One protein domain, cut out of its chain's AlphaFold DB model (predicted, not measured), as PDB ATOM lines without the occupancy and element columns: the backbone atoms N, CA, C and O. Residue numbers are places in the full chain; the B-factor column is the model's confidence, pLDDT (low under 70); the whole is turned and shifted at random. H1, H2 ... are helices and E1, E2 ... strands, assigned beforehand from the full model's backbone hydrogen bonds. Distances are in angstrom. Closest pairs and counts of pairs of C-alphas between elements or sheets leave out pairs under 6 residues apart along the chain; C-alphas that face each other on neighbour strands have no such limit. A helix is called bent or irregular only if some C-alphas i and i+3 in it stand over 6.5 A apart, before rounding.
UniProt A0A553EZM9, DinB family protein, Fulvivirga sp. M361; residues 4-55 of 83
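This is residues 4 to 55 of the 83 residues of the protein "DinB family protein" of Fulvivirga sp. M361 (UniProt A0A553EZM9). A small head, made of the hairpin of strands E1 and E2 with the short helix H2, sits at one end of one long helix, H1, which makes most of the domain's length like a handle. H2 turns back from the hairpin toward the last turns of H1, while residues 17 to 23 of H1 stand free. The printed part has 52 residues, with two named helices and two named strands in the order H1, E1, E2, H2; the sheet, E1 - E2, is antiparallel, and the class is mostly helix. The whole is only just loose, close to extended, with a radius of gyration of the C-alphas of 14.7 A, and it is flat, spanning 41 by 25 by 14 A.

Start at the sheet: find C-alpha 39 at (187.962, 220.103, 285.295), where strand E1, residues 39 to 41, begins. Strand E2 follows at residues 47 to 49; each strand measures 7.0 A from first to last C-alpha. Directly after it comes helix H2, residues 50 to 55, 8.8 A long and ending at C-alpha 55, (194.061, 232.034, 281.080). Now go back to C-alpha 10 at (209.791, 247.561, 299.233); from there helix H1, residues 10 to 29, runs 28.7 A to C-alpha 29 at (204.882, 224.553, 282.727).

Look first at the hairpin of E1 and E2, antiparallel neighbours whose directions stand at 138 degrees. Across it, N 40 and O 48 are 2.9 A apart and N 48 and O 40 are 3.0 A apart, both within hydrogen-bond range. The C-alphas of Ser 39 and Asn 49, 4.0 A apart, face each other. From E2 move on to H2 over a tight link with no residue between; the closest C-alphas of E1 and H2 are those of Ser 39 and Arg 50, 6.6 A apart. H1 and H2 are close but not clearly touching, their closest C-alphas being those of Ala 28 and Met 54, 6.8 A apart. They run opposite ways at a steep tilt of 47 degrees. H1 and E2 are apart. In H1 and H2 every O i to N i+4 pair is within hydrogen-bond range, and neither helix is bent.

Look for the two C-alphas farthest apart at Gly 9 and Asp 34, 41.8 A from each other. The printed part runs from 4 to 55 and has no cut. The link from H1 to E1, with 9 residues, is short, the link from E1 to E2, with 5 residues, is tight, and no link is long. In the B-factor column you will find a mean pLDDT of 93.4 for the printed part of this model, and no printed residue is under 70.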
ATOM      1  N   GLU A   4     198.971 241.211 302.923       74.00
ATOM      2  CA  GLU A   4     199.075 242.660 303.161       74.00
ATOM      3  C   GLU A   4     199.531 243.037 304.585       74.00
ATOM      4  O   GLU A   4     200.176 244.063 304.770       74.00
ATOM      5  N   LYS A   5     199.232 242.208 305.599       82.38
ATOM      6  CA  LYS A   5     199.586 242.472 307.006       82.38
ATOM      7  C   LYS A   5     200.909 241.832 307.425       82.38
ATOM      8  O   LYS A   5     201.375 242.075 308.532       82.38
ATOM      9  N   THR A   6     201.483 240.979 306.578       88.69
ATOM     10  CA  THR A   6     202.642 240.135 306.925       88.69
ATOM     11  C   THR A   6     203.874 240.421 306.072       88.69
ATOM     12  O   THR A   6     204.982 240.102 306.491       88.69
ATOM     13  N   ILE A   7     203.705 241.060 304.910       91.50
ATOM     14  CA  ILE A   7     204.794 241.448 304.012       91.50
ATOM     15  C   ILE A   7     204.847 242.974 303.959       91.50
ATOM     16  O   ILE A   7     203.930 243.617 303.455       91.50
ATOM     17  N   SER A   8     205.929 243.560 304.466       92.75
ATOM     18  CA  SER A   8     206.119 245.010 304.517       92.75
ATOM     19  C   SER A   8     207.505 245.417 304.020       92.75
ATOM     20  O   SER A   8     208.470 244.655 304.103       92.75
ATOM     21  N   GLY A   9     207.603 246.640 303.495       94.81
ATOM     22  CA  GLY A   9     208.837 247.186 302.933       94.81
ATOM     23  C   GLY A   9     209.080 246.767 301.480       94.81
ATOM     24  O   GLY A   9     208.809 245.638 301.069       94.81
ATOM     25  N   LYS A  10     209.620 247.702 300.688       92.94
ATOM     26  CA  LYS A  10     209.791 247.561 299.233       92.94
ATOM     27  C   LYS A  10     210.518 246.271 298.835       92.94
ATOM     28  O   LYS A  10     210.032 245.553 297.968       92.94
ATOM     29  N   ALA A  11     211.640 245.965 299.487       96.00
ATOM     30  CA  ALA A  11     212.458 244.797 299.157       96.00
ATOM     31  C   ALA A  11     211.708 243.471 299.378       96.00
ATOM     32  O   ALA A  11     211.719 242.604 298.507       96.00
ATOM     33  N   ASN A  12     210.996 243.339 300.501       95.00
ATOM     34  CA  ASN A  12     210.239 242.124 300.812       95.00
ATOM     35  C   ASN A  12     209.045 241.948 299.870       95.00
ATOM     36  O   ASN A  12     208.777 240.834 299.427       95.00
ATOM     37  N   ILE A  13     208.358 243.044 299.530       93.56
ATOM     38  CA  ILE A  13     207.258 243.029 298.558       93.56
ATOM     39  C   ILE A  13     207.769 242.568 297.189       93.56
ATOM     40  O   ILE A  13     207.165 241.688 296.583       93.56
ATOM     41  N   GLN A  14     208.897 243.112 296.718       93.81
ATOM     42  CA  GLN A  14     209.500 242.702 295.448       93.81
ATOM     43  C   GLN A  14     209.905 241.224 295.460       93.81
ATOM     44  O   GLN A  14     209.557 240.500 294.534       93.81
ATOM     45  N   ALA A  15     210.566 240.755 296.521       95.75
ATOM     46  CA  ALA A  15     210.975 239.357 296.641       95.75
ATOM     47  C   ALA A  15     209.772 238.396 296.663       95.75
ATOM     48  O   ALA A  15     209.774 237.375 295.975       95.75
ATOM     49  N   ALA A  16     208.724 238.732 297.419       94.19
ATOM     50  CA  ALA A  16     207.504 237.934 297.479       94.19
ATOM     51  C   ALA A  16     206.769 237.899 296.133       94.19
ATOM     52  O   ALA A  16     206.302 236.838 295.719       94.19
ATOM     53  N   LEU A  17     206.703 239.039 295.438       92.25
ATOM     54  CA  LEU A  17     206.107 239.133 294.109       92.25
ATOM     55  C   LEU A  17     206.893 238.302 293.089       92.25
ATOM     56  O   LEU A  17     206.304 237.503 292.371       92.25
ATOM     57  N   SER A  18     208.221 238.420 293.047       94.81
ATOM     58  CA  SER A  18     209.052 237.603 292.155       94.81
ATOM     59  C   SER A  18     208.837 236.108 292.399       94.81
ATOM     60  O   SER A  18     208.580 235.361 291.454       94.81
ATOM     61  N   LYS A  19     208.823 235.683 293.668       96.25
ATOM     62  CA  LYS A  19     208.574 234.286 294.040       96.25
ATOM     63  C   LYS A  19     207.182 233.798 293.621       96.25
ATOM     64  O   LYS A  19     207.033 232.636 293.242       96.25
ATOM     65  N   SER A  20     206.156 234.651 293.677       93.62
ATOM     66  CA  SER A  20     204.804 234.270 293.251       93.62
ATOM     67  C   SER A  20     204.704 234.088 291.732       93.62
ATOM     68  O   SER A  20     204.093 233.119 291.279       93.62
ATOM     69  N   TYR A  21     205.364 234.943 290.942       93.94
ATOM     70  CA  TYR A  21     205.452 234.777 289.487       93.94
ATOM     71  C   TYR A  21     206.240 233.524 289.096       93.94
ATOM     72  O   TYR A  21     205.797 232.779 288.221       93.94
ATOM     73  N   GLU A  22     207.363 233.242 289.760       96.75
ATOM     74  CA  GLU A  22     208.117 231.999 289.550       96.75
ATOM     75  C   GLU A  22     207.250 230.767 289.816       96.75
ATOM     76  O   GLU A  22     207.213 229.839 289.004       96.75
ATOM     77  N   PHE A  23     206.500 230.772 290.921       95.44
ATOM     78  CA  PHE A  23     205.569 229.698 291.245       95.44
ATOM     79  C   PHE A  23     204.486 229.532 290.172       95.44
ATOM     80  O   PHE A  23     204.228 228.405 289.740       95.44
ATOM     81  N   LEU A  24     203.878 230.631 289.707       93.75
ATOM     82  CA  LEU A  24     202.841 230.606 288.673       93.75
ATOM     83  C   LEU A  24     203.375 230.017 287.360       93.75
ATOM     84  O   LEU A  24     202.770 229.104 286.797       93.75
ATOM     85  N   VAL A  25     204.531 230.502 286.898       94.44
ATOM     86  CA  VAL A  25     205.168 230.049 285.654       94.44
ATOM     87  C   VAL A  25     205.553 228.574 285.741       94.44
ATOM     88  O   VAL A  25     205.269 227.811 284.818       94.44
ATOM     89  N   ASN A  26     206.169 228.149 286.845       96.50
ATOM     90  CA  ASN A  26     206.564 226.753 287.032       96.50
ATOM     91  C   ASN A  26     205.345 225.829 287.131       96.50
ATOM     92  O   ASN A  26     205.347 224.751 286.543       96.50
ATOM     93  N   SER A  27     204.280 226.269 287.804       94.06
ATOM     94  CA  SER A  27     203.028 225.510 287.884       94.06
ATOM     95  C   SER A  27     202.407 225.313 286.505       94.06
ATOM     96  O   SER A  27     202.049 224.192 286.165       94.06
ATOM     97  N   ALA A  28     202.340 226.367 285.683       93.12
ATOM     98  CA  ALA A  28     201.805 226.282 284.324       93.12
ATOM     99  C   ALA A  28     202.633 225.348 283.423       93.12
ATOM    100  O   ALA A  28     202.067 224.528 282.704       93.12
ATOM    101  N   LYS A  29     203.971 225.422 283.497       94.56
ATOM    102  CA  LYS A  29     204.882 224.553 282.727       94.56
ATOM    103  C   LYS A  29     204.746 223.072 283.076       94.56
ATOM    104  O   LYS A  29     204.956 222.227 282.213       94.56
ATOM    105  N   ASN A  30     204.410 222.770 284.325       95.75
ATOM    106  CA  ASN A  30     204.343 221.403 284.830       95.75
ATOM    107  C   ASN A  30     202.971 220.743 284.644       95.75
ATOM    108  O   ASN A  30     202.809 219.594 285.051       95.75
ATOM    109  N   VAL A  31     201.982 221.417 284.043       95.12
ATOM    110  CA  VAL A  31     200.696 220.779 283.726       95.12
ATOM    111  C   VAL A  31     200.859 219.877 282.498       95.12
ATOM    112  O   VAL A  31     201.149 220.383 281.410       95.12
ATOM    113  N   PRO A  32     200.626 218.555 282.618       96.69
ATOM    114  CA  PRO A  32     200.663 217.658 281.471       96.69
ATOM    115  C   PRO A  32     199.620 218.047 280.418       96.69
ATOM    116  O   PRO A  32     198.504 218.462 280.744       96.69
ATOM    117  N   LYS A  33     199.965 217.899 279.133       95.94
ATOM    118  CA  LYS A  33     199.108 218.329 278.014       95.94
ATOM    119  C   LYS A  33     197.727 217.660 278.031       95.94
ATOM    120  O   LYS A  33     196.728 218.313 277.742       95.94
ATOM    121  N   ASP A  34     197.669 216.381 278.387       97.69
ATOM    122  CA  ASP A  34     196.444 215.581 278.509       97.69
ATOM    123  C   ASP A  34     195.560 216.000 279.699       97.69
ATOM    124  O   ASP A  34     194.370 215.693 279.724       97.69
ATOM    125  N   LYS A  35     196.102 216.764 280.654       97.44
ATOM    126  CA  LYS A  35     195.372 217.302 281.812       97.44
ATOM    127  C   LYS A  35     194.841 218.716 281.603       97.44
ATOM    128  O   LYS A  35     194.102 219.215 282.444       97.44
ATOM    129  N   LEU A  36     195.152 219.383 280.489       96.44
ATOM    130  CA  LEU A  36     194.736 220.777 280.258       96.44
ATOM    131  C   LEU A  36     193.213 220.988 280.299       96.44
ATOM    132  O   LEU A  36     192.756 222.057 280.704       96.44
ATOM    133  N   LEU A  37     192.444 219.983 279.873       97.38
ATOM    134  CA  LEU A  37     190.979 220.013 279.844       97.38
ATOM    135  C   LEU A  37     190.334 219.360 281.076       97.38
ATOM    136  O   LEU A  37     189.111 219.363 281.184       97.38
ATOM    137  N   GLU A  38     191.136 218.830 282.002       97.38
ATOM    138  CA  GLU A  38     190.646 218.291 283.269       97.38
ATOM    139  C   GLU A  38     189.983 219.410 284.073       97.38
ATOM    140  O   GLU A  38     190.601 220.450 284.319       97.38
ATOM    141  N   SER A  39     188.728 219.184 284.461       96.56
ATOM    142  CA  SER A  39     187.962 220.103 285.295       96.56
ATOM    143  C   SER A  39     188.350 219.931 286.758       96.56
ATOM    144  O   SER A  39     188.407 218.808 287.254       96.56
ATOM    145  N   VAL A  40     188.603 221.041 287.445       94.12
ATOM    146  CA  VAL A  40     188.881 221.074 288.881       94.12
ATOM    147  C   VAL A  40     187.902 222.017 289.567       94.12
ATOM    148  O   VAL A  40     187.367 222.942 288.948       94.12
ATOM    149  N   GLU A  41     187.666 221.784 290.852       94.31
ATOM    150  CA  GLU A  41     186.917 222.722 291.677       94.31
ATOM    151  C   GLU A  41     187.706 224.031 291.788       94.31
ATOM    152  O   GLU A  41     188.870 224.039 292.198       94.31
ATOM    153  N   PHE A  42     187.087 225.133 291.371       89.94
ATOM    154  CA  PHE A  42     187.683 226.460 291.448       89.94
ATOM    155  C   PHE A  42     186.973 227.280 292.534       89.94
ATOM    156  O   PHE A  42     185.756 227.131 292.715       89.94
ATOM    157  N   PRO A  43     187.692 228.147 293.274       87.38
ATOM    158  CA  PRO A  43     187.071 229.015 294.267       87.38
ATOM    159  C   PRO A  43     185.870 229.775 293.689       87.38
ATOM    160  O   PRO A  43     185.944 230.332 292.596       87.38
ATOM    161  N   GLY A  44     184.757 229.790 294.426       84.06
ATOM    162  CA  GLY A  44     183.474 230.316 293.939       84.06
ATOM    163  C   GLY A  44     182.512 229.247 293.406       84.06
ATOM    164  O   GLY A  44     181.424 229.592 292.958       84.06
ATOM    165  N   GLY A  45     182.883 227.962 293.476       83.44
ATOM    166  CA  GLY A  45     181.984 226.822 293.250       83.44
ATOM    167  C   GLY A  45     181.729 226.477 291.782       83.44
ATOM    168  O   GLY A  45     181.047 225.498 291.491       83.44
ATOM    169  N   MET A  46     182.287 227.244 290.845       87.19
ATOM    170  CA  MET A  46     182.195 226.939 289.420       87.19
ATOM    171  C   MET A  46     183.385 226.076 288.993       87.19
ATOM    172  O   MET A  46     184.526 226.513 289.140       87.19
ATOM    173  N   PRO A  47     183.165 224.868 288.448       93.38
ATOM    174  CA  PRO A  47     184.259 224.047 287.955       93.38
ATOM    175  C   PRO A  47     184.938 224.727 286.758       93.38
ATOM    176  O   PRO A  47     184.276 225.250 285.861       93.38
ATOM    177  N   MET A  48     186.270 224.696 286.725       94.88
ATOM    178  CA  MET A  48     187.066 225.223 285.617       94.88
ATOM    179  C   MET A  48     188.117 224.208 285.197       94.88
ATOM    180  O   MET A  48     188.730 223.549 286.033       94.88
ATOM    181  N   ASN A  49     188.384 224.114 283.894       96.56
ATOM    182  CA  ASN A  49     189.524 223.325 283.444       96.56
ATOM    183  C   ASN A  49     190.854 224.041 283.711       96.56
ATOM    184  O   ASN A  49     190.919 225.274 283.754       96.56
ATOM    185  N   ARG A  50     191.933 223.264 283.856       95.69
ATOM    186  CA  ARG A  50     193.275 223.790 284.168       95.69
ATOM    187  C   ARG A  50     193.732 224.875 283.190       95.69
ATOM    188  O   ARG A  50     194.303 225.876 283.616       95.69
ATOM    189  N   ARG A  51     193.456 224.717 281.890       95.75
ATOM    190  CA  ARG A  51     193.757 225.741 280.873       95.75
ATOM    191  C   ARG A  51     193.001 227.045 281.133       95.75
ATOM    192  O   ARG A  51     193.589 228.114 281.031       95.75
ATOM    193  N   GLY A  52     191.719 226.964 281.474       95.19
ATOM    194  CA  GLY A  52     190.895 228.118 281.825       95.19
ATOM    195  C   GLY A  52     191.459 228.872 283.024       95.19
ATOM    196  O   GLY A  52     191.536 230.093 282.989       95.19
ATOM    197  N   ILE A  53     191.943 228.154 284.040       94.31
ATOM    198  CA  ILE A  53     192.587 228.759 285.216       94.31
ATOM    199  C   ILE A  53     193.877 229.496 284.828       94.31
ATOM    200  O   ILE A  53     194.116 230.607 285.298       94.31
ATOM    201  N   MET A  54     194.693 228.929 283.931       94.25
ATOM    202  CA  MET A  54     195.899 229.605 283.426       94.25
ATOM    203  C   MET A  54     195.564 230.888 282.656       94.25
ATOM    204  O   MET A  54     196.225 231.909 282.840       94.25
ATOM    205  N   LEU A  55     194.524 230.856 281.817       94.31
ATOM    206  CA  LEU A  55     194.061 232.034 281.080       94.31
ATOM    207  C   LEU A  55     193.483 233.103 282.015       94.31
ATOM    208  O   LEU A  55     193.745 234.287 281.820       94.31
TER     209      LEU A  55